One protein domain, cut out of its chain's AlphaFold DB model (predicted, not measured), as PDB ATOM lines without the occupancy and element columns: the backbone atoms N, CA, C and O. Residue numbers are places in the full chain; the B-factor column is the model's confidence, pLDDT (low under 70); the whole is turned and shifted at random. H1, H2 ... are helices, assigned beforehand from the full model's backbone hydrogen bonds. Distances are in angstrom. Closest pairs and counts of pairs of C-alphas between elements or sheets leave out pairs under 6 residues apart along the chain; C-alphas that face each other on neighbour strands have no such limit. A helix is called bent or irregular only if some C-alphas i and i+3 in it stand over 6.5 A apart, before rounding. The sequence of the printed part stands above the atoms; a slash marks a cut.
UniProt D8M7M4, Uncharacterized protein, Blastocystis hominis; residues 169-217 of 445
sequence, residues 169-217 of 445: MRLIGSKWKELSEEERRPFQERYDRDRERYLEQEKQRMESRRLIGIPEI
ATOM      1  N   MET A 169     -25.630 -19.667  -4.122       84.56
ATOM      2  CA  MET A 169     -24.291 -19.230  -3.701       84.56
ATOM      3  C   MET A 169     -23.442 -18.725  -4.878       84.56
ATOM      4  O   MET A 169     -22.760 -17.708  -4.758       84.56
ATOM      5  N   ARG A 170     -23.494 -19.405  -6.031       87.38
ATOM      6  CA  ARG A 170     -22.755 -19.002  -7.238       87.38
ATOM      7  C   ARG A 170     -23.223 -17.643  -7.754       87.38
ATOM      8  O   ARG A 170     -22.389 -16.793  -8.057       87.38
ATOM      9  N   LEU A 171     -24.538 -17.422  -7.792       86.38
ATOM     10  CA  LEU A 171     -25.127 -16.144  -8.184       86.38
ATOM     11  C   LEU A 171     -24.750 -15.018  -7.215       86.38
ATOM     12  O   LEU A 171     -24.386 -13.933  -7.652       86.38
ATOM     13  N   ILE A 172     -24.809 -15.279  -5.907       88.44
ATOM     14  CA  ILE A 172     -24.398 -14.322  -4.871       88.44
ATOM     15  C   ILE A 172     -22.924 -13.943  -5.041       88.44
ATOM     16  O   ILE A 172     -22.584 -12.766  -4.963       88.44
ATOM     17  N   GLY A 173     -22.061 -14.921  -5.323       88.06
ATOM     18  CA  GLY A 173     -20.645 -14.685  -5.593       88.06
ATOM     19  C   GLY A 173     -20.404 -13.797  -6.817       88.06
ATOM     20  O   GLY A 173     -19.548 -12.916  -6.760       88.06
ATOM     21  N   SER A 174     -21.167 -13.986  -7.900       87.50
ATOM     22  CA  SER A 174     -21.108 -13.108  -9.080       87.50
ATOM     23  C   SER A 174     -21.618 -11.700  -8.768       87.50
ATOM     24  O   SER A 174     -20.907 -10.729  -9.010       87.50
ATOM     25  N   LYS A 175     -22.779 -11.585  -8.109       86.44
ATOM     26  CA  LYS A 175     -23.357 -10.291  -7.713       86.44
ATOM     27  C   LYS A 175     -22.451  -9.509  -6.765       86.44
ATOM     28  O   LYS A 175     -22.327  -8.301  -6.894       86.44
ATOM     29  N   TRP A 176     -21.758 -10.185  -5.847       86.75
ATOM     30  CA  TRP A 176     -20.790  -9.528  -4.969       86.75
ATOM     31  C   TRP A 176     -19.615  -8.923  -5.735       86.75
ATOM     32  O   TRP A 176     -19.130  -7.864  -5.344       86.75
ATOM     33  N   LYS A 177     -19.148  -9.573  -6.810       86.31
ATOM     34  CA  LYS A 177     -18.059  -9.062  -7.659       86.31
ATOM     35  C   LYS A 177     -18.495  -7.871  -8.512       86.31
ATOM     36  O   LYS A 177     -17.689  -6.972  -8.716       86.31
ATOM     37  N   GLU A 178     -19.748  -7.861  -8.952       87.69
ATOM     38  CA  GLU A 178     -20.348  -6.774  -9.741       87.69
ATOM     39  C   GLU A 178     -20.756  -5.561  -8.888       87.69
ATOM     40  O   GLU A 178     -20.829  -4.454  -9.410       87.69
ATOM     41  N   LEU A 179     -20.980  -5.755  -7.583       85.44
ATOM     42  CA  LEU A 179     -21.360  -4.700  -6.639       85.44
ATOM     43  C   LEU A 179     -20.326  -3.563  -6.579       85.44
ATOM     44  O   LEU A 179     -19.120  -3.821  -6.498       85.44
ATOM     45  N   SER A 180     -20.792  -2.314  -6.541       87.12
ATOM     46  CA  SER A 180     -19.910  -1.153  -6.370       87.12
ATOM     47  C   SER A 180     -19.339  -1.089  -4.946       87.12
ATOM     48  O   SER A 180     -19.861  -1.700  -4.007       87.12
ATOM     49  N   GLU A 181     -18.245  -0.349  -4.743       81.75
ATOM     50  CA  GLU A 181     -17.664  -0.173  -3.401       81.75
ATOM     51  C   GLU A 181     -18.632   0.503  -2.420       81.75
ATOM     52  O   GLU A 181     -18.612   0.205  -1.227       81.75
ATOM     53  N   GLU A 182     -19.533   1.346  -2.921       82.62
ATOM     54  CA  GLU A 182     -20.558   2.030  -2.130       82.62
ATOM     55  C   GLU A 182     -21.622   1.058  -1.608       82.62
ATOM     56  O   GLU A 182     -22.021   1.131  -0.449       82.62
ATOM     57  N   GLU A 183     -22.017   0.080  -2.423       83.69
ATOM     58  CA  GLU A 183     -22.966  -0.967  -2.032       83.69
ATOM     59  C   GLU A 183     -22.335  -2.009  -1.094       83.69
ATOM     60  O   GLU A 183     -23.030  -2.646  -0.296       83.69
ATOM     61  N   ARG A 184     -21.006  -2.181  -1.151       86.69
ATOM     62  CA  ARG A 184     -20.250  -3.031  -0.215       86.69
ATOM     63  C   ARG A 184     -20.007  -2.352   1.133       86.69
ATOM     64  O   ARG A 184     -19.918  -3.050   2.147       86.69
ATOM     65  N   ARG A 185     -19.937  -1.017   1.161       87.00
ATOM     66  CA  ARG A 185     -19.670  -0.193   2.350       87.00
ATOM     67  C   ARG A 185     -20.514  -0.564   3.585       87.00
ATOM     68  O   ARG A 185     -19.900  -0.833   4.614       87.00
ATOM     69  N   PRO A 186     -21.855  -0.718   3.531       89.81
ATOM     70  CA  PRO A 186     -22.643  -1.066   4.724       89.81
ATOM     71  C   PRO A 186     -22.306  -2.449   5.310       89.81
ATOM     72  O   PRO A 186     -22.387  -2.653   6.524       89.81
ATOM     73  N   PHE A 187     -21.904  -3.413   4.472       89.00
ATOM     74  CA  PHE A 187     -21.473  -4.741   4.928       89.00
ATOM     75  C   PHE A 187     -20.054  -4.710   5.501       89.00
ATOM     76  O   PHE A 187     -19.748  -5.443   6.442       89.00
ATOM     77  N   GLN A 188     -19.199  -3.856   4.941       86.75
ATOM     78  CA  GLN A 188     -17.834  -3.653   5.406       86.75
ATOM     79  C   GLN A 188     -17.811  -2.928   6.758       86.75
ATOM     80  O   GLN A 188     -17.231  -3.443   7.706       86.75
ATOM     81  N   GLU A 189     -18.552  -1.830   6.903       89.56
ATOM     82  CA  GLU A 189     -18.684  -1.096   8.167       89.56
ATOM     83  C   GLU A 189     -19.264  -1.971   9.283       89.56
ATOM     84  O   GLU A 189     -18.820  -1.922  10.430       89.56
ATOM     85  N   ARG A 190     -20.249  -2.822   8.968       86.06
ATOM     86  CA  ARG A 190     -20.783  -3.776   9.946       86.06
ATOM     87  C   ARG A 190     -19.738  -4.814  10.357       86.06
ATOM     88  O   ARG A 190     -19.685  -5.169  11.534       86.06
ATOM     89  N   TYR A 191     -18.912  -5.291   9.427       90.50
ATOM     90  CA  TYR A 191     -17.769  -6.144   9.751       90.50
ATOM     91  C   TYR A 191     -16.739  -5.421  10.626       90.50
ATOM     92  O   TYR A 191     -16.265  -6.016  11.591       90.50
ATOM     93  N   ASP A 192     -16.432  -4.157  10.337       89.06
ATOM     94  CA  ASP A 192     -15.452  -3.377  11.090       89.06
ATOM     95  C   ASP A 192     -15.939  -3.108  12.524       89.06
ATOM     96  O   ASP A 192     -15.217  -3.416  13.474       89.06
ATOM     97  N   ARG A 193     -17.215  -2.740  12.713       88.56
ATOM     98  CA  ARG A 193     -17.842  -2.657  14.049       88.56
ATOM     99  C   ARG A 193     -17.801  -3.988  14.806       88.56
ATOM    100  O   ARG A 193     -17.489  -4.039  15.996       88.56
ATOM    101  N   ASP A 194     -18.118  -5.093  14.130       88.62
ATOM    102  CA  ASP A 194     -18.071  -6.428  14.735       88.62
ATOM    103  C   ASP A 194     -16.641  -6.843  15.113       88.62
ATOM    104  O   ASP A 194     -16.435  -7.539  16.116       88.62
ATOM    105  N   ARG A 195     -15.657  -6.434  14.307       89.44
ATOM    106  CA  ARG A 195     -14.232  -6.676  14.526       89.44
ATOM    107  C   ARG A 195     -13.729  -5.893  15.732       89.44
ATOM    108  O   ARG A 195     -13.067  -6.493  16.573       89.44
ATOM    109  N   GLU A 196     -14.074  -4.618  15.852       91.25
ATOM    110  CA  GLU A 196     -13.719  -3.781  17.003       91.25
ATOM    111  C   GLU A 196     -14.288  -4.345  18.305       91.25
ATOM    112  O   GLU A 196     -13.531  -4.600  19.242       91.25
ATOM    113  N   ARG A 197     -15.587  -4.683  18.333       89.94
ATOM    114  CA  ARG A 197     -16.208  -5.349  19.492       89.94
ATOM    115  C   ARG A 197     -15.456  -6.623  19.886       89.94
ATOM    116  O   ARG A 197     -15.240  -6.878  21.069       89.94
ATOM    117  N   TYR A 198     -15.082  -7.452  18.910       89.81
ATOM    118  CA  TYR A 198     -14.358  -8.697  19.174       89.81
ATOM    119  C   TYR A 198     -12.959  -8.446  19.750       89.81
ATOM    120  O   TYR A 198     -12.547  -9.155  20.670       89.81
ATOM    121  N   LEU A 199     -12.232  -7.462  19.214       88.81
ATOM    122  CA  LEU A 199     -10.897  -7.097  19.686       88.81
ATOM    123  C   LEU A 199     -10.940  -6.561  21.117       88.81
ATOM    124  O   LEU A 199     -10.127  -6.981  21.937       88.81
ATOM    125  N   GLU A 200     -11.921  -5.720  21.436       88.75
ATOM    126  CA  GLU A 200     -12.097  -5.180  22.783       88.75
ATOM    127  C   GLU A 200     -12.448  -6.288  23.790       88.75
ATOM    128  O   GLU A 200     -11.828  -6.401  24.845       88.75
ATOM    129  N   GLN A 201     -13.348  -7.209  23.427       85.69
ATOM    130  CA  GLN A 201     -13.658  -8.380  24.259       85.69
ATOM    131  C   GLN A 201     -12.444  -9.297  24.474       85.69
ATOM    132  O   GLN A 201     -12.288  -9.894  25.542       85.69
ATOM    133  N   GLU A 202     -11.579  -9.446  23.468       81.69
ATOM    134  CA  GLU A 202     -10.340 -10.211  23.615       81.69
ATOM    135  C   GLU A 202      -9.348  -9.482  24.526       81.69
ATOM    136  O   GLU A 202      -8.761 -10.121  25.397       81.69
ATOM    137  N   LYS A 203      -9.206  -8.158  24.386       86.06
ATOM    138  CA  LYS A 203      -8.367  -7.317  25.252       86.06
ATOM    139  C   LYS A 203      -8.806  -7.426  26.710       86.06
ATOM    140  O   LYS A 203      -7.980  -7.727  27.564       86.06
ATOM    141  N   GLN A 204     -10.102  -7.303  26.983       83.38
ATOM    142  CA  GLN A 204     -10.669  -7.466  28.324       83.38
ATOM    143  C   GLN A 204     -10.441  -8.873  28.879       83.38
ATOM    144  O   GLN A 204     -10.071  -9.039  30.041       83.38
ATOM    145  N   ARG A 205     -10.584  -9.913  28.046       77.00
ATOM    146  CA  ARG A 205     -10.261 -11.285  28.458       77.00
ATOM    147  C   ARG A 205      -8.778 -11.422  28.795       77.00
ATOM    148  O   ARG A 205      -8.449 -12.054  29.793       77.00
ATOM    149  N   MET A 206      -7.883 -10.864  27.991       74.38
ATOM    150  CA  MET A 206      -6.443 -10.932  28.245       74.38
ATOM    151  C   MET A 206      -6.061 -10.167  29.514       74.38
ATOM    152  O   MET A 206      -5.337 -10.716  30.343       74.38
ATOM    153  N   GLU A 207      -6.628  -8.982  29.727       80.69
ATOM    154  CA  GLU A 207      -6.411  -8.190  30.939       80.69
ATOM    155  C   GLU A 207      -6.964  -8.898  32.184       80.69
ATOM    156  O   GLU A 207      -6.272  -9.016  33.190       80.69
ATOM    157  N   SER A 208      -8.150  -9.511  32.101       75.81
ATOM    158  CA  SER A 208      -8.682 -10.336  33.197       75.81
ATOM    159  C   SER A 208      -7.776 -11.530  33.523       75.81
ATOM    160  O   SER A 208      -7.588 -11.868  34.687       75.81
ATOM    161  N   ARG A 209      -7.153 -12.158  32.515       71.31
ATOM    162  CA  ARG A 209      -6.215 -13.275  32.725       71.31
ATOM    163  C   ARG A 209      -4.928 -12.796  33.384       71.31
ATOM    164  O   ARG A 209      -4.426 -13.488  34.266       71.31
ATOM    165  N   ARG A 210      -4.449 -11.609  32.999       72.88
ATOM    166  CA  ARG A 210      -3.314 -10.931  33.629       72.88
ATOM    167  C   ARG A 210      -3.601 -10.628  35.102       72.88
ATOM    168  O   ARG A 210      -2.774 -10.958  35.945       72.88
ATOM    169  N   LEU A 211      -4.782 -10.089  35.411       72.69
ATOM    170  CA  LEU A 211      -5.219  -9.771  36.778       72.69
ATOM    171  C   LEU A 211      -5.375 -11.014  37.667       72.69
ATOM    172  O   LEU A 211      -5.053 -10.964  38.848       72.69
ATOM    173  N   ILE A 212      -5.813 -12.148  37.108       72.62
ATOM    174  CA  ILE A 212      -5.945 -13.428  37.835       72.62
ATOM    175  C   ILE A 212      -4.573 -14.133  37.996       72.62
ATOM    176  O   ILE A 212      -4.486 -15.215  38.569       72.62
ATOM    177  N   GLY A 213      -3.477 -13.544  37.497       60.31
ATOM    178  CA  GLY A 213      -2.138 -14.136  37.573       60.31
ATOM    179  C   GLY A 213      -1.956 -15.364  36.674       60.31
ATOM    180  O   GLY A 213      -1.007 -16.124  36.853       60.31
ATOM    181  N   ILE A 214      -2.850 -15.578  35.700       63.19
ATOM    182  CA  ILE A 214      -2.731 -16.665  34.726       63.19
ATOM    183  C   ILE A 214      -1.716 -16.224  33.665       63.19
ATOM    184  O   ILE A 214      -1.994 -15.263  32.940       63.19
ATOM    185  N   PRO A 215      -0.574 -16.924  33.514       53.88
ATOM    186  CA  PRO A 215       0.443 -16.548  32.544       53.88
ATOM    187  C   PRO A 215      -0.129 -16.466  31.129       53.88
ATOM    188  O   PRO A 215      -0.951 -17.290  30.704       53.88
ATOM    189  N   GLU A 216       0.326 -15.468  30.378       54.06
ATOM    190  CA  GLU A 216      -0.048 -15.300  28.983       54.06
ATOM    191  C   GLU A 216       0.457 -16.498  28.169       54.06
ATOM    192  O   GLU A 216       1.648 -16.641  27.898       54.06
ATOM    193  N   ILE A 217      -0.457 -17.386  27.769       52.59
ATOM    194  CA  ILE A 217      -0.121 -18.494  26.871       52.59
ATOM    195  C   ILE A 217       0.114 -17.899  25.482       52.59
ATOM    196  O   ILE A 217      -0.825 -17.742  24.692       52.59
TER     197      ILE A 217
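This is residues 169 to 217 of the 445 residues of an uncharacterized protein of Blastocystis hominis (UniProt D8M7M4). A short helix, H1, makes a corner with one end of a single long helix, H2, giving a lopsided L; past the far end of H2, residues 212 to 217 fold back as a short tail. H2 makes the longest axis. The printed part has 49 residues with two named helices, H1 then H2, and no named strand: all helix. It is extended, with a radius of gyration of the C-alphas of 18.1 A, and a rod spanning 51 by 21 by 11 A.

H1 covers residues 169 to 178, 14.4 A long, from C-alpha 169 at (-24.291, -19.230, -3.701). H2 covers residues 181 to 211, 43.1 A long, ending with C-alpha 211 at (-5.219, -9.771, 36.778). H2 is irregular, but only just: C-alphas 183 and 186 are 6.8 A apart. It has a kink of 31 degrees near residue 188.

A tight link of 2 residues joins H1 to H2. The two are only just apart, their closest C-alphas at 8.1 A. In H1 every O i to N i+4 pair is within hydrogen-bond range, in H2 25 of 27.

The C-alphas farthest apart, of Leu 171 and Gly 213, are at 51.2 A. The printed part has no cut. Residues 213 to 217 have pLDDT under 70.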